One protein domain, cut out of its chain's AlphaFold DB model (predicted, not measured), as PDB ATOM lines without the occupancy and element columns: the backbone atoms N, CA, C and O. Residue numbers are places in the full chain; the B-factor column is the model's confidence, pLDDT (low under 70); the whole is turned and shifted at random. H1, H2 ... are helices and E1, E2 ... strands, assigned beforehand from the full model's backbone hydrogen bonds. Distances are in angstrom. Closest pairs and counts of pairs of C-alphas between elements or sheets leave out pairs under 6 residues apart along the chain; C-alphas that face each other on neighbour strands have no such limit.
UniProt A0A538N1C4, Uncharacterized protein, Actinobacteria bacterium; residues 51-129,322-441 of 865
ATOM      1  N   ASP A  51     364.539 375.428 274.960       87.81
ATOM      2  CA  ASP A  51     365.323 374.369 275.595       87.81
ATOM      3  C   ASP A  51     366.595 374.861 276.304       87.81
ATOM      4  O   ASP A  51     367.421 374.043 276.712       87.81
ATOM      5  N   CYS A  52     366.757 376.175 276.481       93.81
ATOM      6  CA  CYS A  52     367.890 376.733 277.209       93.81
ATOM      7  C   CYS A  52     368.019 376.145 278.624       93.81
ATOM      8  O   CYS A  52     367.109 376.242 279.449       93.81
ATOM      9  N   ALA A  53     369.190 375.589 278.933       92.62
ATOM     10  CA  ALA A  53     369.492 375.013 280.242       92.62
ATOM     11  C   ALA A  53     369.735 376.084 281.323       92.62
ATOM     12  O   ALA A  53     369.447 375.863 282.499       92.62
ATOM     13  N   ALA A  54     370.284 377.237 280.932       92.38
ATOM     14  CA  ALA A  54     370.534 378.410 281.770       92.38
ATOM     15  C   ALA A  54     370.795 379.638 280.878       92.38
ATOM     16  O   ALA A  54     370.840 379.518 279.658       92.38
ATOM     17  N   ALA A  55     371.002 380.813 281.477       93.50
ATOM     18  CA  ALA A  55     371.474 381.978 280.734       93.50
ATOM     19  C   ALA A  55     372.961 381.831 280.354       93.50
ATOM     20  O   ALA A  55     373.772 381.372 281.166       93.50
ATOM     21  N   PHE A  56     373.324 382.246 279.142       93.38
ATOM     22  CA  PHE A  56     374.715 382.361 278.720       93.38
ATOM     23  C   PHE A  56     375.379 383.548 279.428       93.38
ATOM     24  O   PHE A  56     374.860 384.663 279.421       93.38
ATOM     25  N   ALA A  57     376.526 383.306 280.061       89.88
ATOM     26  CA  ALA A  57     377.187 384.290 280.917       89.88
ATOM     27  C   ALA A  57     378.120 385.257 280.161       89.88
ATOM     28  O   ALA A  57     378.634 386.190 280.777       89.88
ATOM     29  N   GLY A  58     378.354 385.035 278.864       93.38
ATOM     30  CA  GLY A  58     379.403 385.722 278.112       93.38
ATOM     31  C   GLY A  58     380.800 385.134 278.348       93.38
ATOM     32  O   GLY A  58     380.994 384.228 279.164       93.38
ATOM     33  N   GLN A  59     381.791 385.661 277.629       94.50
ATOM     34  CA  GLN A  59     383.201 385.286 277.729       94.50
ATOM     35  C   GLN A  59     384.082 386.521 277.886       94.50
ATOM     36  O   GLN A  59     383.903 387.546 277.231       94.50
ATOM     37  N   THR A  60     385.060 386.409 278.782       94.62
ATOM     38  CA  THR A  60     386.004 387.477 279.107       94.62
ATOM     39  C   THR A  60     387.433 386.947 279.063       94.62
ATOM     40  O   THR A  60     387.721 385.849 279.547       94.62
ATOM     41  N   ASP A  61     388.337 387.731 278.494       94.56
ATOM     42  CA  ASP A  61     389.773 387.502 278.507       94.56
ATOM     43  C   ASP A  61     390.390 388.149 279.749       94.56
ATOM     44  O   ASP A  61     390.217 389.336 280.011       94.56
ATOM     45  N   THR A  62     391.106 387.353 280.539       93.00
ATOM     46  CA  THR A  62     391.717 387.801 281.800       93.00
ATOM     47  C   THR A  62     393.187 388.190 281.646       93.00
ATOM     48  O   THR A  62     393.819 388.610 282.619       93.00
ATOM     49  N   ARG A  63     393.755 388.060 280.439       92.31
ATOM     50  CA  ARG A  63     395.114 388.519 280.138       92.31
ATOM     51  C   ARG A  63     395.192 390.044 280.286       92.31
ATOM     52  O   ARG A  63     394.242 390.776 280.030       92.31
ATOM     53  N   THR A  64     396.346 390.547 280.713       92.81
ATOM     54  CA  THR A  64     396.571 391.991 280.867       92.81
ATOM     55  C   THR A  64     396.788 392.664 279.515       92.81
ATOM     56  O   THR A  64     397.518 392.126 278.687       92.81
ATOM     57  N   GLY A  65     396.260 393.878 279.334       91.44
ATOM     58  CA  GLY A  65     396.501 394.679 278.128       91.44
ATOM     59  C   GLY A  65     395.636 394.300 276.924       91.44
ATOM     60  O   GLY A  65     395.939 394.745 275.821       91.44
ATOM     61  N   ILE A  66     394.590 393.499 277.131       94.69
ATOM     62  CA  ILE A  66     393.555 393.238 276.127       94.69
ATOM     63  C   ILE A  66     392.688 394.488 275.989       94.69
ATOM     64  O   ILE A  66     392.194 395.012 276.991       94.69
ATOM     65  N   GLU A  67     392.538 394.976 274.763       94.50
ATOM     66  CA  GLU A  67     391.795 396.199 274.459       94.50
ATOM     67  C   GLU A  67     390.294 396.045 274.737       94.50
ATOM     68  O   GLU A  67     389.695 396.940 275.340       94.50
ATOM     69  N   THR A  68     389.700 394.901 274.382       94.31
ATOM     70  CA  THR A  68     388.324 394.519 274.736       94.31
ATOM     71  C   THR A  68     388.272 393.187 275.497       94.31
ATOM     72  O   THR A  68     388.083 392.122 274.913       94.31
ATOM     73  N   PRO A  69     388.421 393.212 276.839       94.25
ATOM     74  CA  PRO A  69     388.404 391.994 277.645       94.25
ATOM     75  C   PRO A  69     387.086 391.218 277.552       94.25
ATOM     76  O   PRO A  69     387.117 389.996 277.494       94.25
ATOM     77  N   LEU A  70     385.932 391.894 277.530       94.88
ATOM     78  CA  LEU A  70     384.632 391.264 277.277       94.88
ATOM     79  C   LEU A  70     384.442 391.120 275.763       94.88
ATOM     80  O   LEU A  70     384.016 392.063 275.106       94.88
ATOM     81  N   PHE A  71     384.797 389.958 275.214       95.00
ATOM     82  CA  PHE A  71     384.739 389.716 273.769       95.00
ATOM     83  C   PHE A  71     383.437 389.021 273.341       95.00
ATOM     84  O   PHE A  71     382.958 389.248 272.232       95.00
ATOM     85  N   ASP A  72     382.794 388.258 274.223       96.00
ATOM     86  CA  ASP A  72     381.424 387.791 274.001       96.00
ATOM     87  C   ASP A  72     380.545 388.321 275.135       96.00
ATOM     88  O   ASP A  72     380.625 387.806 276.255       96.00
ATOM     89  N   PRO A  73     379.733 389.368 274.910       95.19
ATOM     90  CA  PRO A  73     378.802 389.823 275.931       95.19
ATOM     91  C   PRO A  73     377.712 388.763 276.166       95.19
ATOM     92  O   PRO A  73     377.447 387.941 275.283       95.19
ATOM     93  N   PRO A  74     377.039 388.767 277.331       93.62
ATOM     94  CA  PRO A  74     375.746 388.101 277.469       93.62
ATOM     95  C   PRO A  74     374.759 388.601 276.401       93.62
ATOM     96  O   PRO A  74     374.865 389.739 275.946       93.62
ATOM     97  N   GLY A  75     373.775 387.774 276.032       92.19
ATOM     98  CA  GLY A  75     372.749 388.167 275.057       92.19
ATOM     99  C   GLY A  75     371.993 389.431 275.486       92.19
ATOM    100  O   GLY A  75     371.553 389.536 276.635       92.19
ATOM    101  N   GLY A  76     371.850 390.390 274.568       91.62
ATOM    102  CA  GLY A  76     371.253 391.702 274.839       91.62
ATOM    103  C   GLY A  76     370.314 392.202 273.739       91.62
ATOM    104  O   GLY A  76     369.859 391.446 272.884       91.62
ATOM    105  N   ASN A  77     369.975 393.493 273.769       96.19
ATOM    106  CA  ASN A  77     369.153 394.114 272.729       96.19
ATOM    107  C   ASN A  77     370.044 394.533 271.549       96.19
ATOM    108  O   ASN A  77     370.755 395.528 271.636       96.19
ATOM    109  N   VAL A  78     370.023 393.785 270.450       97.25
ATOM    110  CA  VAL A  78     370.884 393.998 269.276       97.25
ATOM    111  C   VAL A  78     370.151 394.743 268.167       97.25
ATOM    112  O   VAL A  78     368.971 394.483 267.892       97.25
ATOM    113  N   SER A  79     370.858 395.664 267.510       96.88
ATOM    114  CA  SER A  79     370.375 396.378 266.330       96.88
ATOM    115  C   SER A  79     369.958 395.417 265.216       96.88
ATOM    116  O   SER A  79     370.684 394.489 264.865       96.88
ATOM    117  N   ALA A  80     368.770 395.656 264.661       93.38
ATOM    118  CA  ALA A  80     368.217 394.913 263.528       93.38
ATOM    119  C   ALA A  80     368.514 395.598 262.181       93.38
ATOM    120  O   ALA A  80     367.884 395.278 261.176       93.38
ATOM    121  N   GLU A  81     369.400 396.602 262.164       94.62
ATOM    122  CA  GLU A  81     369.794 397.250 260.915       94.62
ATOM    123  C   GLU A  81     370.363 396.238 259.927       94.62
ATOM    124  O   GLU A  81     371.007 395.261 260.308       94.62
ATOM    125  N   ASN A  82     370.140 396.487 258.640       92.00
ATOM    126  CA  ASN A  82     370.585 395.571 257.610       92.00
ATOM    127  C   ASN A  82     372.114 395.616 257.498       92.00
ATOM    128  O   ASN A  82     372.699 396.621 257.097       92.00
ATOM    129  N   VAL A  83     372.771 394.497 257.796       92.88
ATOM    130  CA  VAL A  83     374.234 394.363 257.732       92.88
ATOM    131  C   VAL A  83     374.826 394.705 256.356       92.88
ATOM    132  O   VAL A  83     375.972 395.153 256.265       92.88
ATOM    133  N   ARG A  84     374.047 394.604 255.268       92.62
ATOM    134  CA  ARG A  84     374.487 394.997 253.913       92.62
ATOM    135  C   ARG A  84     374.808 396.482 253.794       92.62
ATOM    136  O   ARG A  84     375.640 396.839 252.956       92.62
ATOM    137  N   ASP A  85     374.208 397.324 254.631       91.12
ATOM    138  CA  ASP A  85     374.443 398.771 254.627       91.12
ATOM    139  C   ASP A  85     375.879 399.118 255.057       91.12
ATOM    140  O   ASP A  85     376.400 400.182 254.715       91.12
ATOM    141  N   LEU A  86     376.566 398.192 255.736       94.31
ATOM    142  CA  LEU A  86     377.969 398.338 256.123       94.31
ATOM    143  C   LEU A  86     378.960 397.998 254.995       94.31
ATOM    144  O   LEU A  86     380.123 398.396 255.094       94.31
ATOM    145  N   LEU A  87     378.518 397.338 253.914       96.06
ATOM    146  CA  LEU A  87     379.355 396.991 252.757       96.06
ATOM    147  C   LEU A  87     379.621 398.230 251.879       96.06
ATOM    148  O   LEU A  87     380.578 398.983 252.089       96.06
ATOM    149  N   TYR A  88     378.757 398.466 250.888       95.69
ATOM    150  CA  TYR A  88     378.763 399.628 249.997       95.69
ATOM    151  C   TYR A  88     377.324 400.046 249.651       95.69
ATOM    152  O   TYR A  88     376.441 399.188 249.569       95.69
ATOM    153  N   PRO A  89     377.079 401.339 249.366       94.56
ATOM    154  CA  PRO A  89     375.759 401.817 248.964       94.56
ATOM    155  C   PRO A  89     375.201 401.074 247.741       94.56
ATOM    156  O   PRO A  89     375.886 400.918 246.724       94.56
ATOM    157  N   GLY A  90     373.940 400.640 247.830       94.19
ATOM    158  CA  GLY A  90     373.269 399.884 246.768       94.19
ATOM    159  C   GLY A  90     373.760 398.438 246.619       94.19
ATOM    160  O   GLY A  90     373.675 397.876 245.526       94.19
ATOM    161  N   SER A  91     374.321 397.850 247.679       95.81
ATOM    162  CA  SER A  91     374.714 396.440 247.699       95.81
ATOM    163  C   SER A  91     373.506 395.512 247.559       95.81
ATOM    164  O   SER A  91     372.537 395.612 248.306       95.81
ATOM    165  N   ALA A  92     373.600 394.575 246.617       94.88
ATOM    166  CA  ALA A  92     372.704 393.426 246.483       94.88
ATOM    167  C   ALA A  92     373.383 392.122 246.951       94.88
ATOM    168  O   ALA A  92     372.912 391.030 246.632       94.88
ATOM    169  N   THR A  93     374.508 392.239 247.668       96.81
ATOM    170  CA  THR A  93     375.283 391.105 248.187       96.81
ATOM    171  C   THR A  93     374.416 390.265 249.112       96.81
ATOM    172  O   THR A  93     373.777 390.817 250.009       96.81
ATOM    173  N   LYS A  94     374.433 388.943 248.934       97.19
ATOM    174  CA  LYS A  94     373.819 388.032 249.900       97.19
ATOM    175  C   LYS A  94     374.754 387.799 251.084       97.19
ATOM    176  O   LYS A  94     375.934 387.503 250.886       97.19
ATOM    177  N   VAL A  95     374.225 387.906 252.293       98.19
ATOM    178  CA  VAL A  95     374.982 387.798 253.539       98.19
ATOM    179  C   VAL A  95     374.678 386.471 254.204       98.19
ATOM    180  O   VAL A  95     373.533 386.186 254.536       98.19
ATOM    181  N   PHE A  96     375.710 385.662 254.396       98.69
ATOM    182  CA  PHE A  96     375.617 384.385 255.084       98.69
ATOM    183  C   PHE A  96     376.372 384.440 256.407       98.69
ATOM    184  O   PHE A  96     377.301 385.225 256.558       98.69
ATOM    185  N   VAL A  97     376.013 383.580 257.351       98.62
ATOM    186  CA  VAL A  97     376.762 383.390 258.600       98.62
ATOM    187  C   VAL A  97     377.321 381.977 258.672       98.62
ATOM    188  O   VAL A  97     376.642 381.015 258.315       98.62
ATOM    189  N   ASN A  98     378.558 381.825 259.126       98.50
ATOM    190  CA  ASN A  98     379.125 380.511 259.395       98.50
ATOM    191  C   ASN A  98     378.585 379.963 260.716       98.50
ATOM    192  O   ASN A  98     378.584 380.662 261.729       98.50
ATOM    193  N   MET A  99     378.138 378.711 260.690       97.38
ATOM    194  CA  MET A  99     377.523 378.029 261.823       97.38
ATOM    195  C   MET A  99     378.431 376.924 262.340       97.38
ATOM    196  O   MET A  99     378.747 376.002 261.592       97.38
ATOM    197  N   MET A 100     378.755 376.972 263.630       94.00
ATOM    198  CA  MET A 100     379.338 375.852 264.362       94.00
ATOM    199  C   MET A 100     378.222 375.111 265.103       94.00
ATOM    200  O   MET A 100     377.448 375.697 265.861       94.00
ATOM    201  N   LEU A 101     378.107 373.804 264.866       92.50
ATOM    202  CA  LEU A 101     376.950 373.002 265.306       92.50
ATOM    203  C   LEU A 101     377.317 371.970 266.384       92.50
ATOM    204  O   LEU A 101     376.584 371.010 266.624       92.50
ATOM    205  N   GLY A 102     378.475 372.153 267.023       88.56
ATOM    206  CA  GLY A 102     378.991 371.279 268.077       88.56
ATOM    207  C   GLY A 102     378.529 371.632 269.496       88.56
ATOM    208  O   GLY A 102     378.903 370.927 270.434       88.56
ATOM    209  N   PHE A 103     377.749 372.706 269.681       91.31
ATOM    210  CA  PHE A 103     377.375 373.199 271.011       91.31
ATOM    211  C   PHE A 103     376.268 372.389 271.674       91.31
ATOM    212  O   PHE A 103     375.368 371.863 271.007       91.31
ATOM    213  N   CYS A 104     376.362 372.315 273.000       88.06
ATOM    214  CA  CYS A 104     375.555 371.466 273.855       88.06
ATOM    215  C   CYS A 104     375.389 372.042 275.268       88.06
ATOM    216  O   CYS A 104     376.031 373.022 275.654       88.06
ATOM    217  N   THR A 105     374.526 371.399 276.055       89.81
ATOM    218  CA  THR A 105     374.203 371.790 277.437       89.81
ATOM    219  C   THR A 105     375.031 371.004 278.467       89.81
ATOM    220  O   THR A 105     375.645 369.992 278.122       89.81
ATOM    221  N   PRO A 106     375.026 371.380 279.765       86.62
ATOM    222  CA  PRO A 106     375.720 370.610 280.804       86.62
ATOM    223  C   PRO A 106     375.252 369.155 280.928       86.62
ATOM    224  O   PRO A 106     376.003 368.314 281.426       86.62
ATOM    225  N   ALA A 107     374.023 368.858 280.493       85.06
ATOM    226  CA  ALA A 107     373.455 367.514 280.524       85.06
ATOM    227  C   ALA A 107     374.179 366.541 279.574       85.06
ATOM    228  O   ALA A 107     374.182 365.339 279.827       85.06
ATOM    229  N   ASP A 108     374.848 367.060 278.540       80.25
ATOM    230  CA  ASP A 108     375.585 366.276 277.542       80.25
ATOM    231  C   ASP A 108     377.029 365.934 277.986       80.25
ATOM    232  O   ASP A 108     377.791 365.330 277.229       80.25
ATOM    233  N   GLY A 109     377.402 366.286 279.226       68.62
ATOM    234  CA  GLY A 109     378.706 366.016 279.842       68.62
ATOM    235  C   GLY A 109     379.598 367.259 279.939       68.62
ATOM    236  O   GLY A 109     379.633 368.089 279.038       68.62
ATOM    237  N   THR A 110     380.351 367.392 281.039       67.19
ATOM    238  CA  THR A 110     381.280 368.519 281.265       67.19
ATOM    239  C   THR A 110     382.729 368.044 281.263       67.19
ATOM    240  O   THR A 110     383.033 366.976 281.795       67.19
ATOM    241  N   SER A 111     383.634 368.809 280.641       60.66
ATOM    242  CA  SER A 111     385.009 368.344 280.385       60.66
ATOM    243  C   SER A 111     386.138 369.100 281.096       60.66
ATOM    244  O   SER A 111     387.296 368.757 280.864       60.66
ATOM    245  N   SER A 112     385.901 370.088 281.974       57.28
ATOM    246  CA  SER A 112     387.044 370.749 282.636       57.28
ATOM    247  C   SER A 112     386.737 371.544 283.916       57.28
ATOM    248  O   SER A 112     385.716 372.229 283.971       57.28
ATOM    249  N   PRO A 113     387.642 371.548 284.919       53.59
ATOM    250  CA  PRO A 113     387.648 372.534 286.000       53.59
ATOM    251  C   PRO A 113     388.151 373.903 285.496       53.59
ATOM    252  O   PRO A 113     389.285 374.010 285.036       53.59
ATOM    253  N   GLY A 114     387.339 374.960 285.616       66.56
ATOM    254  CA  GLY A 114     387.770 376.364 285.471       66.56
ATOM    255  C   GLY A 114     387.074 377.184 284.375       66.56
ATOM    256  O   GLY A 114     386.843 378.367 284.584       66.56
ATOM    257  N   ILE A 115     386.684 376.570 283.251       73.94
ATOM    258  CA  ILE A 115     385.871 377.195 282.187       73.94
ATOM    259  C   ILE A 115     384.736 376.216 281.839       73.94
ATOM    260  O   ILE A 115     385.045 375.071 281.488       73.94
ATOM    261  N   PRO A 116     383.452 376.613 281.950       80.38
ATOM    262  CA  PRO A 116     382.322 375.749 281.616       80.38
ATOM    263  C   PRO A 116     382.365 375.304 280.152       80.38
ATOM    264  O   PRO A 116     382.354 376.129 279.240       80.38
ATOM    265  N   ARG A 117     382.416 373.986 279.929       86.00
ATOM    266  CA  ARG A 117     382.473 373.380 278.593       86.00
ATOM    267  C   ARG A 117     381.625 372.123 278.508       86.00
ATOM    268  O   ARG A 117     381.511 371.397 279.497       86.00
ATOM    269  N   CYS A 118     381.136 371.840 277.306       85.00
ATOM    270  CA  CYS A 118     380.506 370.580 276.938       85.00
ATOM    271  C   CYS A 118     381.194 370.001 275.696       85.00
ATOM    272  O   CYS A 118     381.343 370.684 274.686       85.00
ATOM    273  N   ASN A 119     381.672 368.753 275.777       82.81
ATOM    274  CA  ASN A 119     382.453 368.110 274.708       82.81
ATOM    275  C   ASN A 119     383.605 368.986 274.178       82.81
ATOM    276  O   ASN A 119     383.838 369.066 272.976       82.81
ATOM    277  N   SER A 120     384.305 369.664 275.094       85.19
ATOM    278  CA  SER A 120     385.385 370.623 274.808       85.19
ATOM    279  C   SER A 120     384.959 371.927 274.115       85.19
ATOM    280  O   SER A 120     385.795 372.819 274.007       85.19
ATOM    281  N   ASN A 121     383.684 372.087 273.751       88.88
ATOM    282  CA  ASN A 121     383.120 373.352 273.286       88.88
ATOM    283  C   ASN A 121     382.734 374.259 274.459       88.88
ATOM    284  O   ASN A 121     382.367 373.768 275.532       88.88
ATOM    285  N   VAL A 122     382.761 375.574 274.244       90.19
ATOM    286  CA  VAL A 122     382.168 376.553 275.165       90.19
ATOM    287  C   VAL A 122     380.688 376.243 275.403       90.19
ATOM    288  O   VAL A 122     379.973 375.768 274.524       90.19
ATOM    289  N   LEU A 123     380.228 376.469 276.630       90.00
ATOM    290  CA  LEU A 123     378.874 376.142 277.048       90.00
ATOM    291  C   LEU A 123     377.873 377.260 276.697       90.00
ATOM    292  O   LEU A 123     377.706 378.203 277.470       90.00
ATOM    293  N   THR A 124     377.163 377.123 275.575       91.25
ATOM    294  CA  THR A 124     376.147 378.094 275.102       91.25
ATOM    295  C   THR A 124     374.792 377.968 275.794       91.25
ATOM    296  O   THR A 124     373.943 378.843 275.661       91.25
ATOM    297  N   GLN A 125     374.599 376.892 276.565       93.00
ATOM    298  CA  GLN A 125     373.355 376.534 277.258       93.00
ATOM    299  C   GLN A 125     372.203 376.071 276.361       93.00
ATOM    300  O   GLN A 125     371.137 375.765 276.889       93.00
ATOM    301  N   TYR A 126     372.423 375.923 275.057       94.12
ATOM    302  CA  TYR A 126     371.503 375.254 274.143       94.12
ATOM    303  C   TYR A 126     372.185 374.062 273.468       94.12
ATOM    304  O   TYR A 126     373.406 373.891 273.526       94.12
ATOM    305  N   THR A 127     371.388 373.251 272.782       92.81
ATOM    306  CA  THR A 127     371.872 372.157 271.945       92.81
ATOM    307  C   THR A 127     371.666 372.494 270.467       92.81
ATOM    308  O   THR A 127     370.546 372.737 270.031       92.81
ATOM    309  N   SER A 128     372.740 372.462 269.672       92.69
ATOM    310  CA  SER A 128     372.705 372.899 268.258       92.69
ATOM    311  C   SER A 128     371.761 372.075 267.379       92.69
ATOM    312  O   SER A 128     371.259 372.566 266.372       92.69
ATOM    313  N   ASP A 129     371.513 370.816 267.746       92.12
ATOM    314  CA  ASP A 129     370.581 369.931 267.058       92.12
ATOM    315  C   ASP A 129     369.189 369.900 267.720       92.12
ATOM    316  O   ASP A 129     368.473 368.909 267.612       92.12
ATOM    317  N   GLY A 322     394.257 381.996 247.586       93.50
ATOM    318  CA  GLY A 322     394.836 380.853 246.871       93.50
ATOM    319  C   GLY A 322     393.786 379.938 246.229       93.50
ATOM    320  O   GLY A 322     394.074 379.299 245.212       93.50
ATOM    321  N   GLY A 323     392.557 379.933 246.755       95.56
ATOM    322  CA  GLY A 323     391.424 379.184 246.225       95.56
ATOM    323  C   GLY A 323     391.045 379.562 244.793       95.56
ATOM    324  O   GLY A 323     390.593 378.702 244.040       95.56
ATOM    325  N   PHE A 324     391.302 380.799 244.346       97.31
ATOM    326  CA  PHE A 324     391.033 381.207 242.955       97.31
ATOM    327  C   PHE A 324     391.934 380.499 241.940       97.31
ATOM    328  O   PHE A 324     391.531 380.264 240.798       97.31
ATOM    329  N   THR A 325     393.152 380.168 242.363       94.19
ATOM    330  CA  THR A 325     394.160 379.467 241.558       94.19
ATOM    331  C   THR A 325     394.206 377.967 241.821       94.19
ATOM    332  O   THR A 325     394.963 377.262 241.160       94.19
ATOM    333  N   HIS A 326     393.415 377.476 242.778       92.12
ATOM    334  CA  HIS A 326     393.345 376.060 243.093       92.12
ATOM    335  C   HIS A 326     392.842 375.262 241.873       92.12
ATOM    336  O   HIS A 326     391.930 375.690 241.155       92.12
ATOM    337  N   ALA A 327     393.446 374.100 241.618       83.81
ATOM    338  CA  ALA A 327     393.054 373.235 240.511       83.81
ATOM    339  C   ALA A 327     391.572 372.822 240.654       83.81
ATOM    340  O   ALA A 327     391.064 372.648 241.755       83.81
ATOM    341  N   GLN A 328     390.823 372.748 239.550       92.75
ATOM    342  CA  GLN A 328     389.373 372.461 239.555       92.75
ATOM    343  C   GLN A 328     388.483 373.446 240.353       92.75
ATOM    344  O   GLN A 328     387.279 373.213 240.462       92.75
ATOM    345  N   SER A 329     389.027 374.561 240.855       95.56
ATOM    346  CA  SER A 329     388.262 375.582 241.576       95.56
ATOM    347  C   SER A 329     387.173 376.197 240.711       95.56
ATOM    348  O   SER A 329     387.425 376.588 239.570       95.56
ATOM    349  N   ASP A 330     385.974 376.350 241.260       98.06
ATOM    350  CA  ASP A 330     384.911 377.180 240.694       98.06
ATOM    351  C   ASP A 330     384.836 378.563 241.377       98.06
ATOM    352  O   ASP A 330     384.100 379.449 240.933       98.06
ATOM    353  N   GLY A 331     385.606 378.773 242.445       98.19
ATOM    354  CA  GLY A 331     385.564 379.980 243.255       98.19
ATOM    355  C   GLY A 331     386.346 379.872 244.552       98.19
ATOM    356  O   GLY A 331     386.929 378.834 244.869       98.19
ATOM    357  N   ALA A 332     386.349 380.967 245.303       98.44
ATOM    358  CA  ALA A 332     387.012 381.026 246.594       98.44
ATOM    359  C   ALA A 332     386.171 381.764 247.631       98.44
ATOM    360  O   ALA A 332     385.371 382.643 247.283       98.44
ATOM    361  N   PHE A 333     386.391 381.403 248.891       98.38
ATOM    362  CA  PHE A 333     385.850 382.088 250.058       98.38
ATOM    363  C   PHE A 333     386.980 382.506 250.991       98.38
ATOM    364  O   PHE A 333     387.967 381.789 251.091       98.38
ATOM    365  N   ASP A 334     386.858 383.651 251.650       97.50
ATOM    366  CA  ASP A 334     387.854 384.114 252.624       97.50
ATOM    367  C   ASP A 334     387.518 383.630 254.044       97.50
ATOM    368  O   ASP A 334     386.350 383.379 254.361       97.50
ATOM    369  N   TRP A 335     388.531 383.498 254.902       95.75
ATOM    370  CA  TRP A 335     388.365 383.117 256.308       95.75
ATOM    371  C   TRP A 335     389.154 384.040 257.239       95.75
ATOM    372  O   TRP A 335     390.149 384.654 256.855       95.75
ATOM    373  N   VAL A 336     388.724 384.133 258.498       94.38
ATOM    374  CA  VAL A 336     389.471 384.876 259.519       94.38
ATOM    375  C   VAL A 336     390.797 384.162 259.820       94.38
ATOM    376  O   VAL A 336     390.825 382.977 260.139       94.38
ATOM    377  N   ASN A 337     391.923 384.876 259.715       89.69
ATOM    378  CA  ASN A 337     393.266 384.292 259.851       89.69
ATOM    379  C   ASN A 337     394.068 384.960 260.982       89.69
ATOM    380  O   ASN A 337     394.997 385.724 260.711       89.69
ATOM    381  N   PRO A 338     393.699 384.724 262.251       92.94
ATOM    382  CA  PRO A 338     394.236 385.461 263.388       92.94
ATOM    383  C   PRO A 338     395.690 385.094 263.697       92.94
ATOM    384  O   PRO A 338     396.161 383.982 263.445       92.94
ATOM    385  N   THR A 339     396.393 386.027 264.335       88.69
ATOM    386  CA  THR A 339     397.731 385.801 264.900       88.69
ATOM    387  C   THR A 339     397.682 385.851 266.426       88.69
ATOM    388  O   THR A 339     396.609 385.858 267.012       88.69
ATOM    389  N   GLN A 340     398.835 385.878 267.098       89.44
ATOM    390  CA  GLN A 340     398.920 386.155 268.540       89.44
ATOM    391  C   GLN A 340     399.061 387.658 268.849       89.44
ATOM    392  O   GLN A 340     399.339 388.028 269.989       89.44
ATOM    393  N   ASN A 341     398.910 388.524 267.843       91.06
ATOM    394  CA  ASN A 341     398.987 389.970 267.978       91.06
ATOM    395  C   ASN A 341     397.600 390.599 267.804       91.06
ATOM    396  O   ASN A 341     397.091 390.643 266.688       91.06
ATOM    397  N   GLN A 342     397.046 391.148 268.886       92.31
ATOM    398  CA  GLN A 342     395.720 391.776 268.885       92.31
ATOM    399  C   GLN A 342     395.598 392.965 267.919       92.31
ATOM    400  O   GLN A 342     394.510 393.226 267.414       92.31
ATOM    401  N   ASP A 343     396.715 393.652 267.643       91.62
ATOM    402  CA  ASP A 343     396.782 394.794 266.724       91.62
ATOM    403  C   ASP A 343     396.775 394.381 265.247       91.62
ATOM    404  O   ASP A 343     396.476 395.197 264.370       91.62
ATOM    405  N   ASP A 344     397.126 393.126 264.947       93.81
ATOM    406  CA  ASP A 344     397.057 392.587 263.591       93.81
ATOM    407  C   ASP A 344     395.618 392.161 263.296       93.81
ATOM    408  O   ASP A 344     395.263 390.986 263.377       93.81
ATOM    409  N   LEU A 345     394.791 393.146 262.938       95.25
ATOM    410  CA  LEU A 345     393.377 392.926 262.638       95.25
ATOM    411  C   LEU A 345     393.140 392.080 261.388       95.25
ATOM    412  O   LEU A 345     391.998 391.736 261.127       95.25
ATOM    413  N   ARG A 346     394.175 391.808 260.578       95.56
ATOM    414  CA  ARG A 346     394.080 391.048 259.321       95.56
ATOM    415  C   ARG A 346     393.060 391.580 258.313       95.56
ATOM    416  O   ARG A 346     392.619 390.858 257.426       95.56
ATOM    417  N   ILE A 347     392.769 392.877 258.371       96.94
ATOM    418  CA  ILE A 347     391.908 393.559 257.396       96.94
ATOM    419  C   ILE A 347     392.734 394.183 256.266       96.94
ATOM    420  O   ILE A 347     392.387 394.016 255.107       96.94
ATOM    421  N   SER A 348     393.845 394.855 256.577       95.38
ATOM    422  CA  SER A 348     394.619 395.669 255.624       95.38
ATOM    423  C   SER A 348     396.132 395.520 255.851       95.38
ATOM    424  O   SER A 348     396.534 395.072 256.928       95.38
ATOM    425  N   PRO A 349     397.001 395.910 254.892       95.19
ATOM    426  CA  PRO A 349     396.705 396.402 253.541       95.19
ATOM    427  C   PRO A 349     396.578 395.284 252.495       95.19
ATOM    428  O   PRO A 349     397.130 394.198 252.660       95.19
ATOM    429  N   ALA A 350     395.988 395.608 251.339       94.31
ATOM    430  CA  ALA A 350     395.823 394.696 250.196       94.31
ATOM    431  C   ALA A 350     397.119 394.041 249.675       94.31
ATOM    432  O   ALA A 350     397.078 393.003 249.013       94.31
ATOM    433  N   SER A 351     398.283 394.635 249.953       93.50
ATOM    434  CA  SER A 351     399.593 394.090 249.574       93.50
ATOM    435  C   SER A 351     400.047 392.908 250.436       93.50
ATOM    436  O   SER A 351     401.031 392.256 250.091       93.50
ATOM    437  N   THR A 352     399.377 392.646 251.557       93.94
ATOM    438  CA  THR A 352     399.764 391.615 252.522       93.94
ATOM    439  C   THR A 352     398.836 390.414 252.403       93.94
ATOM    440  O   THR A 352     397.639 390.518 252.660       93.94
ATOM    441  N   GLY A 353     399.394 389.262 252.025       91.69
ATOM    442  CA  GLY A 353     398.644 388.011 251.900       91.69
ATOM    443  C   GLY A 353     397.945 387.602 253.199       91.69
ATOM    444  O   GLY A 353     398.513 387.738 254.283       91.69
ATOM    445  N   GLY A 354     396.723 387.079 253.080       89.56
ATOM    446  CA  GLY A 354     395.910 386.663 254.228       89.56
ATOM    447  C   GLY A 354     395.259 387.819 254.989       89.56
ATOM    448  O   GLY A 354     394.902 387.637 256.150       89.56
ATOM    449  N   THR A 355     395.158 388.998 254.364       96.31
ATOM    450  CA  THR A 355     394.292 390.091 254.819       96.31
ATOM    451  C   THR A 355     393.012 390.145 253.985       96.31
ATOM    452  O   THR A 355     393.030 389.776 252.807       96.31
ATOM    453  N   VAL A 356     391.928 390.667 254.562       97.56
ATOM    454  CA  VAL A 356     390.633 390.821 253.872       97.56
ATOM    455  C   VAL A 356     390.764 391.706 252.619       97.56
ATOM    456  O   VAL A 356     390.286 391.357 251.538       97.56
ATOM    457  N   ASP A 357     391.507 392.814 252.714       97.88
ATOM    458  CA  ASP A 357     391.806 393.693 251.579       97.88
ATOM    459  C   ASP A 357     392.540 392.941 250.458       97.88
ATOM    460  O   ASP A 357     392.268 393.151 249.274       97.88
ATOM    461  N   ASN A 358     393.473 392.048 250.808       97.56
ATOM    462  CA  ASN A 358     394.208 391.260 249.823       97.56
ATOM    463  C   ASN A 358     393.297 390.273 249.093       97.56
ATOM    464  O   ASN A 358     393.425 390.124 247.872       97.56
ATOM    465  N   PHE A 359     392.363 389.636 249.804       98.38
ATOM    466  CA  PHE A 359     391.377 388.756 249.189       98.38
ATOM    467  C   PHE A 359     390.509 389.515 248.183       98.38
ATOM    468  O   PHE A 359     390.434 389.111 247.018       98.38
ATOM    469  N   TYR A 360     389.923 390.647 248.589       98.19
ATOM    470  CA  TYR A 360     389.072 391.447 247.706       98.19
ATOM    471  C   TYR A 360     389.837 392.057 246.527       98.19
ATOM    472  O   TYR A 360     389.326 392.074 245.410       98.19
ATOM    473  N   ALA A 361     391.072 392.523 246.720       97.25
ATOM    474  CA  ALA A 361     391.885 393.011 245.608       97.25
ATOM    475  C   ALA A 361     392.219 391.885 244.611       97.25
ATOM    476  O   ALA A 361     392.201 392.096 243.395       97.25
ATOM    477  N   THR A 362     392.489 390.676 245.111       97.94
ATOM    478  CA  THR A 362     392.789 389.504 244.278       97.94
ATOM    479  C   THR A 362     391.563 389.040 243.495       97.94
ATOM    480  O   THR A 362     391.673 388.759 242.296       97.94
ATOM    481  N   SER A 363     390.391 389.001 244.136       98.06
ATOM    482  CA  SER A 363     389.141 388.497 243.556       98.06
ATOM    483  C   SER A 363     388.668 389.296 242.337       98.06
ATOM    484  O   SER A 363     388.021 388.732 241.450       98.06
ATOM    485  N   LEU A 364     389.037 390.582 242.231       96.88
ATOM    486  CA  LEU A 364     388.704 391.429 241.079       96.88
ATOM    487  C   LEU A 364     389.180 390.844 239.742       96.88
ATOM    488  O   LEU A 364     388.537 391.070 238.717       96.88
ATOM    489  N   ASN A 365     390.263 390.061 239.744       96.94
ATOM    490  CA  ASN A 365     390.789 389.414 238.538       96.94
ATOM    491  C   ASN A 365     389.947 388.217 238.069       96.94
ATOM    492  O   ASN A 365     390.160 387.716 236.966       96.94
ATOM    493  N   TYR A 366     388.995 387.752 238.883       96.88
ATOM    494  CA  TYR A 366     388.281 386.494 238.665       96.88
ATOM    495  C   TYR A 366     386.765 386.647 238.502       96.88
ATOM    496  O   TYR A 366     386.099 385.655 238.201       96.88
ATOM    497  N   LEU A 367     386.221 387.867 238.617       92.25
ATOM    498  CA  LEU A 367     384.773 388.143 238.644       92.25
ATOM    499  C   LEU A 367     383.985 387.584 237.449       92.25
ATOM    500  O   LEU A 367     382.803 387.290 237.582       92.25
ATOM    501  N   SER A 368     384.615 387.430 236.282       92.19
ATOM    502  CA  SER A 368     383.965 386.878 235.084       92.19
ATOM    503  C   SER A 368     383.985 385.348 235.003       92.19
ATOM    504  O   SER A 368     383.397 384.786 234.085       92.19
ATOM    505  N   SER A 369     384.712 384.670 235.895       94.56
ATOM    506  CA  SER A 369     385.026 383.236 235.765       94.56
ATOM    507  C   SER A 369     384.852 382.410 237.035       94.56
ATOM    508  O   SER A 369     384.828 381.185 236.941       94.56
ATOM    509  N   LYS A 370     384.769 383.049 238.207       97.44
ATOM    510  CA  LYS A 370     384.771 382.388 239.514       97.44
ATOM    511  C   LYS A 370     383.756 383.031 240.448       97.44
ATOM    512  O   LYS A 370     383.524 384.238 240.381       97.44
ATOM    513  N   VAL A 371     383.193 382.230 241.345       97.69
ATOM    514  CA  VAL A 371     382.329 382.726 242.424       97.69
ATOM    515  C   VAL A 371     383.201 383.281 243.551       97.69
ATOM    516  O   VAL A 371     384.201 382.669 243.925       97.69
ATOM    517  N   VAL A 372     382.825 384.443 244.084       98.19
ATOM    518  CA  VAL A 372     383.539 385.116 245.175       98.19
ATOM    519  C   VAL A 372     382.660 385.150 246.417       98.19
ATOM    520  O   VAL A 372     381.523 385.621 246.347       98.19
ATOM    521  N   TRP A 373     383.226 384.698 247.532       98.31
ATOM    522  CA  TRP A 373     382.660 384.781 248.874       98.31
ATOM    523  C   TRP A 373     383.605 385.601 249.757       98.31
ATOM    524  O   TRP A 373     384.664 385.128 250.154       98.31
ATOM    525  N   GLY A 374     383.265 386.864 250.008       98.12
ATOM    526  CA  GLY A 374     384.036 387.693 250.943       98.12
ATOM    527  C   GLY A 374     383.835 387.260 252.395       98.12
ATOM    528  O   GLY A 374     382.940 386.462 252.665       98.12
ATOM    529  N   VAL A 375     384.592 387.842 253.328       97.94
ATOM    530  CA  VAL A 375     384.437 387.588 254.768       97.94
ATOM    531  C   VAL A 375     384.234 388.877 255.560       97.94
ATOM    532  O   VAL A 375     384.768 389.928 255.207       97.94
ATOM    533  N   ALA A 376     383.490 388.779 256.657       97.62
ATOM    534  CA  ALA A 376     383.448 389.766 257.729       97.62
ATOM    535  C   ALA A 376     383.564 389.069 259.089       97.62
ATOM    536  O   ALA A 376     383.145 387.922 259.239       97.62
ATOM    537  N   TYR A 377     384.121 389.752 260.084       98.06
ATOM    538  CA  TYR A 377     384.231 389.236 261.450       98.06
ATOM    539  C   TYR A 377     384.282 390.381 262.454       98.06
ATOM    540  O   TYR A 377     384.776 391.474 262.159       98.06
ATOM    541  N   LYS A 378     383.769 390.131 263.662       97.19
ATOM    542  CA  LYS A 378     383.821 391.111 264.756       97.19
ATOM    543  C   LYS A 378     385.189 391.182 265.434       97.19
ATOM    544  O   LYS A 378     385.510 392.198 266.036       97.19
ATOM    545  N   GLY A 379     385.970 390.112 265.330       96.94
ATOM    546  CA  GLY A 379     387.245 389.883 266.001       96.94
ATOM    547  C   GLY A 379     387.489 388.381 266.127       96.94
ATOM    548  O   GLY A 379     386.826 387.601 265.447       96.94
ATOM    549  N   PHE A 380     388.436 387.988 266.974       97.81
ATOM    550  CA  PHE A 380     388.798 386.595 267.230       97.81
ATOM    551  C   PHE A 380     389.445 386.485 268.609       97.81
ATOM    552  O   PHE A 380     390.377 387.231 268.888       97.81
ATOM    553  N   ASN A 381     389.027 385.552 269.459       96.62
ATOM    554  CA  ASN A 381     389.693 385.257 270.725       96.62
ATOM    555  C   ASN A 381     389.489 383.791 271.143       96.62
ATOM    556  O   ASN A 381     388.450 383.430 271.690       96.62
ATOM    557  N   ASP A 382     390.510 382.950 270.950       95.25
ATOM    558  CA  ASP A 382     390.441 381.522 271.296       95.25
ATOM    559  C   ASP A 382     390.992 381.178 272.692       95.25
ATOM    560  O   ASP A 382     391.213 380.004 272.996       95.25
ATOM    561  N   VAL A 383     391.190 382.168 273.578       92.50
ATOM    562  CA  VAL A 383     391.764 381.947 274.925       92.50
ATOM    563  C   VAL A 383     390.919 381.004 275.788       92.50
ATOM    564  O   VAL A 383     391.435 380.333 276.684       92.50
ATOM    565  N   GLN A 384     389.609 380.942 275.527       90.12
ATOM    566  CA  GLN A 384     388.686 380.049 276.226       90.12
ATOM    567  C   GLN A 384     388.411 378.736 275.476       90.12
ATOM    568  O   GLN A 384     387.758 377.847 276.036       90.12
ATOM    569  N   SER A 385     388.953 378.538 274.271       90.56
ATOM    570  CA  SER A 385     388.882 377.247 273.578       90.56
ATOM    571  C   SER A 385     389.682 376.175 274.324       90.56
ATOM    572  O   SER A 385     390.739 376.441 274.895       90.56
ATOM    573  N   ALA A 386     389.209 374.926 274.304       88.56
ATOM    574  CA  ALA A 386     389.975 373.791 274.826       88.56
ATOM    575  C   ALA A 386     391.189 373.422 273.947       88.56
ATOM    576  O   ALA A 386     392.073 372.693 274.398       88.56
ATOM    577  N   TRP A 387     391.234 373.916 272.708       87.94
ATOM    578  CA  TRP A 387     392.290 373.677 271.716       87.94
ATOM    579  C   TRP A 387     392.884 374.982 271.164       87.94
ATOM    580  O   TRP A 387     393.550 374.969 270.128       87.94
ATOM    581  N   GLY A 388     392.627 376.107 271.833       88.31
ATOM    582  CA  GLY A 388     393.080 377.425 271.403       88.31
ATOM    583  C   GLY A 388     394.601 377.570 271.414       88.31
ATOM    584  O   GLY A 388     395.310 376.929 272.193       88.31
ATOM    585  N   ALA A 389     395.104 378.456 270.555       91.81
ATOM    586  CA  ALA A 389     396.525 378.794 270.461       91.81
ATOM    587  C   ALA A 389     396.837 380.202 271.007       91.81
ATOM    588  O   ALA A 389     397.907 380.753 270.726       91.81
ATOM    589  N   ASN A 390     395.923 380.772 271.803       90.75
ATOM    590  CA  ASN A 390     395.959 382.140 272.333       90.75
ATOM    591  C   ASN A 390     395.996 383.213 271.232       90.75
ATOM    592  O   ASN A 390     396.621 384.266 271.405       90.75
ATOM    593  N   ARG A 391     395.356 382.926 270.098       95.12
ATOM    594  CA  ARG A 391     395.224 383.826 268.953       95.12
ATOM    595  C   ARG A 391     394.181 384.899 269.260       95.12
ATOM    596  O   ARG A 391     393.219 384.650 269.986       95.12
ATOM    597  N   LEU A 392     394.403 386.095 268.728       95.12
ATOM    598  CA  LEU A 392     393.628 387.279 269.059       95.12
ATOM    599  C   LEU A 392     393.585 388.265 267.887       95.12
ATOM    600  O   LEU A 392     394.625 388.634 267.349       95.12
ATOM    601  N   ILE A 393     392.376 388.709 267.558       96.62
ATOM    602  CA  ILE A 393     392.062 389.935 266.824       96.62
ATOM    603  C   ILE A 393     391.083 390.700 267.716       96.62
ATOM    604  O   ILE A 393     389.980 390.209 267.970       96.62
ATOM    605  N   ASP A 394     391.473 391.873 268.213       96.00
ATOM    606  CA  ASP A 394     390.611 392.625 269.126       96.00
ATOM    607  C   ASP A 394     389.375 393.194 268.407       96.00
ATOM    608  O   ASP A 394     389.420 393.528 267.219       96.00
ATOM    609  N   GLN A 395     388.253 393.315 269.117       95.88
ATOM    610  CA  GLN A 395     387.005 393.828 268.544       95.88
ATOM    611  C   GLN A 395     386.968 395.355 268.481       95.88
ATOM    612  O   GLN A 395     386.206 395.923 267.689       95.88
ATOM    613  N   ARG A 396     387.771 396.023 269.320       96.50
ATOM    614  CA  ARG A 396     387.861 397.483 269.440       96.50
ATOM    615  C   ARG A 396     386.491 398.135 269.569       96.50
ATOM    616  O   ARG A 396     386.178 399.098 268.873       96.50
ATOM    617  N   CYS A 397     385.662 397.567 270.443       97.00
ATOM    618  CA  CYS A 397     384.293 398.007 270.700       97.00
ATOM    619  C   CYS A 397     383.440 398.052 269.416       97.00
ATOM    620  O   CYS A 397     382.759 399.038 269.144       97.00
ATOM    621  N   GLY A 398     383.554 397.018 268.573       97.25
ATOM    622  CA  GLY A 398     382.835 396.884 267.304       97.25
ATOM    623  C   GLY A 398     383.472 397.596 266.107       97.25
ATOM    624  O   GLY A 398     382.939 397.528 265.000       97.25
ATOM    625  N   GLN A 399     384.622 398.255 266.264       97.62
ATOM    626  CA  GLN A 399     385.315 398.872 265.127       97.62
ATOM    627  C   GLN A 399     385.821 397.830 264.122       97.62
ATOM    628  O   GLN A 399     385.697 398.047 262.919       97.62
ATOM    629  N   THR A 400     386.345 396.692 264.587       97.81
ATOM    630  CA  THR A 400     386.838 395.614 263.708       97.81
ATOM    631  C   THR A 400     385.722 395.060 262.816       97.81
ATOM    632  O   THR A 400     385.931 394.849 261.620       97.81
ATOM    633  N   TRP A 401     384.507 394.941 263.358       98.00
ATOM    634  CA  TRP A 401     383.299 394.589 262.607       98.00
ATOM    635  C   TRP A 401     383.002 395.572 261.469       98.00
ATOM    636  O   TRP A 401     382.906 395.182 260.305       98.00
ATOM    637  N   VAL A 402     382.925 396.866 261.789       97.50
ATOM    638  CA  VAL A 402     382.637 397.915 260.799       97.50
ATOM    639  C   VAL A 402     383.735 397.987 259.730       97.50
ATOM    640  O   VAL A 402     383.443 398.183 258.549       97.50
ATOM    641  N   LEU A 403     385.001 397.823 260.125       97.00
ATOM    642  CA  LEU A 403     386.145 397.877 259.216       97.00
ATOM    643  C   LEU A 403     386.216 396.664 258.280       97.00
ATOM    644  O   LEU A 403     386.517 396.851 257.099       97.00
ATOM    645  N   SER A 404     385.929 395.451 258.765       97.44
ATOM    646  CA  SER A 404     385.977 394.246 257.926       97.44
ATOM    647  C   SER A 404     384.910 394.290 256.827       97.44
ATOM    648  O   SER A 404     385.235 394.096 255.656       97.44
ATOM    649  N   LEU A 405     383.675 394.696 257.153       97.12
ATOM    650  CA  LEU A 405     382.598 394.897 256.169       97.12
ATOM    651  C   LEU A 405     382.911 396.020 255.167       97.12
ATOM    652  O   LEU A 405     382.631 395.897 253.972       97.12
ATOM    653  N   ALA A 406     383.554 397.096 255.621       96.50
ATOM    654  CA  ALA A 406     383.972 398.191 254.750       96.50
ATOM    655  C   ALA A 406     385.083 397.798 253.753       96.50
ATOM    656  O   ALA A 406     385.304 398.514 252.772       96.50
ATOM    657  N   SER A 407     385.788 396.681 253.958       96.94
ATOM    658  CA  SER A 407     386.887 396.276 253.076       96.94
ATOM    659  C   SER A 407     386.421 396.059 251.629       96.94
ATOM    660  O   SER A 407     387.094 396.508 250.698       96.94
ATOM    661  N   ALA A 408     385.220 395.510 251.407       96.50
ATOM    662  CA  ALA A 408     384.681 395.317 250.058       96.50
ATOM    663  C   ALA A 408     384.623 396.637 249.259       96.50
ATOM    664  O   ALA A 408     385.110 396.711 248.126       96.50
ATOM    665  N   ARG A 409     384.083 397.710 249.858       96.25
ATOM    666  CA  ARG A 409     383.989 399.028 249.201       96.25
ATOM    667  C   ARG A 409     385.351 399.673 248.979       96.25
ATOM    668  O   ARG A 409     385.573 400.307 247.949       96.25
ATOM    669  N   ASN A 410     386.271 399.479 249.921       95.44
ATOM    670  CA  ASN A 410     387.620 400.031 249.847       95.44
ATOM    671  C   ASN A 410     388.457 399.348 248.751       95.44
ATOM    672  O   ASN A 410     389.389 399.954 248.229       95.44
ATOM    673  N   ASN A 411     388.082 398.128 248.351       96.44
ATOM    674  CA  ASN A 411     388.796 397.315 247.367       96.44
ATOM    675  C   ASN A 411     387.997 397.101 246.070       96.44
ATOM    676  O   ASN A 411     388.151 396.097 245.380       96.44
ATOM    677  N   GLY A 412     387.173 398.084 245.687       95.12
ATOM    678  CA  GLY A 412     386.657 398.214 244.320       95.12
ATOM    679  C   GLY A 412     385.276 397.613 244.048       95.12
ATOM    680  O   GLY A 412     384.829 397.673 242.897       95.12
ATOM    681  N   TYR A 413     384.585 397.083 245.061       97.75
ATOM    682  CA  TYR A 413     383.173 396.706 244.945       97.75
ATOM    683  C   TYR A 413     382.251 397.921 245.098       97.75
ATOM    684  O   TYR A 413     382.539 398.864 245.833       97.75
ATOM    685  N   SER A 414     381.154 397.931 244.342       96.81
ATOM    686  CA  SER A 414     380.198 399.045 244.291       96.81
ATOM    687  C   SER A 414     378.861 398.596 243.703       96.81
ATOM    688  O   SER A 414     378.728 397.468 243.230       96.81
ATOM    689  N   SER A 415     377.892 399.510 243.609       95.75
ATOM    690  CA  SER A 415     376.622 399.249 242.924       95.75
ATOM    691  C   SER A 415     376.785 398.744 241.477       95.75
ATOM    692  O   SER A 415     375.990 397.929 241.016       95.75
ATOM    693  N   SER A 416     377.850 399.176 240.785       95.19
ATOM    694  CA  SER A 416     378.198 398.773 239.408       95.19
ATOM    695  C   SER A 416     379.062 397.508 239.308       95.19
ATOM    696  O   SER A 416     379.246 396.960 238.222       95.19
ATOM    697  N   ARG A 417     379.609 397.044 240.436       95.81
ATOM    698  CA  ARG A 417     380.478 395.869 240.538       95.81
ATOM    699  C   ARG A 417     380.139 395.141 241.828       95.81
ATOM    700  O   ARG A 417     380.790 395.349 242.849       95.81
ATOM    701  N   GLN A 418     379.070 394.357 241.770       95.38
ATOM    702  CA  GLN A 418     378.492 393.704 242.938       95.38
ATOM    703  C   GLN A 418     379.349 392.525 243.409       95.38
ATOM    704  O   GLN A 418     379.806 391.715 242.600       95.38
ATOM    705  N   LEU A 419     379.531 392.420 244.722       97.25
ATOM    706  CA  LEU A 419     379.978 391.216 245.399       97.25
ATOM    707  C   LEU A 419     378.786 390.241 245.458       97.25
ATOM    708  O   LEU A 419     377.709 390.641 245.893       97.25
ATOM    709  N   PRO A 420     378.921 388.981 245.006       96.25
ATOM    710  CA  PRO A 420     377.798 388.046 245.048       96.25
ATOM    711  C   PRO A 420     377.431 387.632 246.478       96.25
ATOM    712  O   PRO A 420     376.257 387.660 246.847       96.25
ATOM    713  N   PHE A 421     378.444 387.270 247.272       98.19
ATOM    714  CA  PHE A 421     378.272 386.733 248.616       98.19
ATOM    715  C   PHE A 421     379.327 387.282 249.577       98.19
ATOM    716  O   PHE A 421     380.491 387.472 249.208       98.19
ATOM    717  N   VAL A 422     378.924 387.478 250.825       98.31
ATOM    718  CA  VAL A 422     379.822 387.636 251.971       98.31
ATOM    719  C   VAL A 422     379.397 386.641 253.045       98.31
ATOM    720  O   VAL A 422     378.201 386.407 253.222       98.31
ATOM    721  N   GLN A 423     380.362 386.052 253.742       98.06
ATOM    722  CA  GLN A 423     380.116 385.219 254.912       98.06
ATOM    723  C   GLN A 423     380.669 385.882 256.171       98.06
ATOM    724  O   GLN A 423     381.764 386.439 256.175       98.06
ATOM    725  N   ILE A 424     379.899 385.845 257.245       98.50
ATOM    726  CA  ILE A 424     380.308 386.328 258.555       98.50
ATOM    727  C   ILE A 424     380.903 385.146 259.311       98.50
ATOM    728  O   ILE A 424     380.213 384.151 259.531       98.50
ATOM    729  N   ALA A 425     382.162 385.280 259.718       97.19
ATOM    730  CA  ALA A 425     382.850 384.369 260.618       97.19
ATOM    731  C   ALA A 425     382.752 384.951 262.044       97.19
ATOM    732  O   ALA A 425     383.523 385.840 262.394       97.19
ATOM    733  N   THR A 426     381.781 384.556 262.871       97.88
ATOM    734  CA  THR A 426     380.755 383.504 262.688       97.88
ATOM    735  C   THR A 426     379.424 383.924 263.329       97.88
ATOM    736  O   THR A 426     379.347 384.963 263.983       97.88
ATOM    737  N   TRP A 427     378.355 383.133 263.171       98.06
ATOM    738  CA  TRP A 427     377.159 383.315 264.000       98.06
ATOM    739  C   TRP A 427     377.462 382.990 265.462       98.06
ATOM    740  O   TRP A 427     377.248 383.829 266.329       98.06
ATOM    741  N   ASN A 428     377.986 381.788 265.718       96.62
ATOM    742  CA  ASN A 428     378.011 381.188 267.048       96.62
ATOM    743  C   ASN A 428     379.318 380.453 267.402       96.62
ATOM    744  O   ASN A 428     379.295 379.637 268.311       96.62
ATOM    745  N   ASP A 429     380.461 380.685 266.750       96.06
ATOM    746  CA  ASP A 429     381.725 380.053 267.168       96.06
ATOM    747  C   ASP A 429     382.339 380.712 268.414       96.06
ATOM    748  O   ASP A 429     383.341 381.433 268.370       96.06
ATOM    749  N   TYR A 430     381.726 380.416 269.558       95.31
ATOM    750  CA  TYR A 430     382.168 380.820 270.890       95.31
ATOM    751  C   TYR A 430     383.539 380.253 271.282       95.31
ATOM    752  O   TYR A 430     384.207 380.805 272.158       95.31
ATOM    753  N   ASN A 431     384.005 379.165 270.654       94.19
ATOM    754  CA  ASN A 431     385.349 378.656 270.942       94.19
ATOM    755  C   ASN A 431     386.414 379.636 270.459       94.19
ATOM    756  O   ASN A 431     387.447 379.788 271.106       94.19
ATOM    757  N   GLU A 432     386.158 380.302 269.339       95.25
ATOM    758  CA  GLU A 432     387.096 381.225 268.710       95.25
ATOM    759  C   GLU A 432     386.755 382.702 268.959       95.25
ATOM    760  O   GLU A 432     387.433 383.576 268.426       95.25
ATOM    761  N   GLY A 433     385.738 383.012 269.775       95.56
ATOM    762  CA  GLY A 433     385.377 384.391 270.137       95.56
ATOM    763  C   GLY A 433     384.957 385.250 268.937       95.56
ATOM    764  O   GLY A 433     385.093 386.477 268.957       95.56
ATOM    765  N   THR A 434     384.470 384.603 267.876       97.44
ATOM    766  CA  THR A 434     383.965 385.239 266.655       97.44
ATOM    767  C   THR A 434     382.430 385.407 266.549       97.44
ATOM    768  O   THR A 434     382.003 385.976 265.541       97.44
ATOM    769  N   PRO A 435     381.565 384.989 267.506       97.12
ATOM    770  CA  PRO A 435     380.122 384.940 267.283       97.12
ATOM    771  C   PRO A 435     379.463 386.324 267.313       97.12
ATOM    772  O   PRO A 435     379.702 387.116 268.226       97.12
ATOM    773  N   ILE A 436     378.575 386.607 266.362       97.81
ATOM    774  CA  ILE A 436     377.701 387.796 266.391       97.81
ATOM    775  C   ILE A 436     376.336 387.536 267.052       97.81
ATOM    776  O   ILE A 436     375.544 388.467 267.219       97.81
ATOM    777  N   GLU A 437     376.052 386.290 267.441       97.62
ATOM    778  CA  GLU A 437     374.771 385.868 268.016       97.62
ATOM    779  C   GLU A 437     374.349 386.736 269.213       97.62
ATOM    780  O   GLU A 437     373.246 387.285 269.209       97.62
ATOM    781  N   THR A 438     375.231 386.943 270.196       96.25
ATOM    782  CA  THR A 438     374.940 387.752 271.399       96.25
ATOM    783  C   THR A 438     374.851 389.252 271.125       96.25
ATOM    784  O   THR A 438     374.328 390.004 271.953       96.25
ATOM    785  N   GLY A 439     375.336 389.683 269.961       96.81
ATOM    786  CA  GLY A 439     375.622 391.070 269.638       96.81
ATOM    787  C   GLY A 439     377.065 391.467 269.930       96.81
ATOM    788  O   GLY A 439     377.806 390.804 270.654       96.81
ATOM    789  N   ILE A 440     377.466 392.589 269.345       97.75
ATOM    790  CA  ILE A 440     378.810 393.146 269.489       97.75
ATOM    791  C   ILE A 440     378.742 394.334 270.447       97.75
ATOM    792  O   ILE A 440     377.954 395.260 270.239       97.75
ATOM    793  N   ASP A 441     379.565 394.322 271.495       96.31
ATOM    794  CA  ASP A 441     379.631 395.436 272.439       96.31
ATOM    795  C   ASP A 441     380.333 396.647 271.804       96.31
ATOM    796  O   ASP A 441     381.433 396.545 271.255       96.31
TER     797      ASP A 441
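What this domain is: This is residues 51 to 129 and 322 to 441 of the 865 residues of an uncharacterized protein of Actinobacteria bacterium (UniProt A0A538N1C4). Little of this domain is regular structure: a small, strongly twisted sheet, E2 E5 E4 E3, parallel throughout, has H2 and H3 on one face, in two layers, and loops 51 to 69 and 100 to 129 extend beyond one end of the strands. The 199 printed residues, 46 in named elements, run E1 H1 E2 E3 H2 E4 H3 E5, mixed in class. The whole is compact, radius of gyration of the C-alphas 17.5 A, spanning 52 by 37 by 37 A.

Where its parts are: The sheet has E2, residues 94 to 99, from C-alpha (373.819, 388.032, 249.900); E5, 421 to 424, ending at (380.308, 386.328, 258.555); E4, 371 to 376, 16.9 A from first to last C-alpha; and E3, 331 to 333. H2 is 356 to 363, H3 399 to 410, 15.5 A, H1 83 to 86, E1 70 to 72.

How they stand to each other: Within hydrogen-bond range are N 96 and O 422 of E2 and E5, 2.9 A, N 374 and O 421 of E4 and E5, 3.0 A, and N 373 and O 332 of E4 and E3, 3.0 A. E3, H2, E4 and E4, H3, E5 are strand-helix-strand units, parallel neighbours joined through a helix, with right-handed crossovers. H2 and H3 touch, closest at the C-alphas of Asp 357 and Ser 407, 5.8 A. H1 only just touches H3, with 3 pairs of C-alphas within 8 A, through residues 402 to 406 of H3 alone; closest are those of Leu 86 and Leu 405, 5.8 A. E1 pairs with no named strand. Every O i to N i+4 pair is within range in H2, 6 of 8 in H3; H1 is too short for one.

The domain as a whole: Residues 130 to 321 are cut out, C-alphas 129 and 322 being 33.4 A apart. Links E3 to H2 and E4 to H3 are long. Residues 109 to 114 have pLDDT under 70.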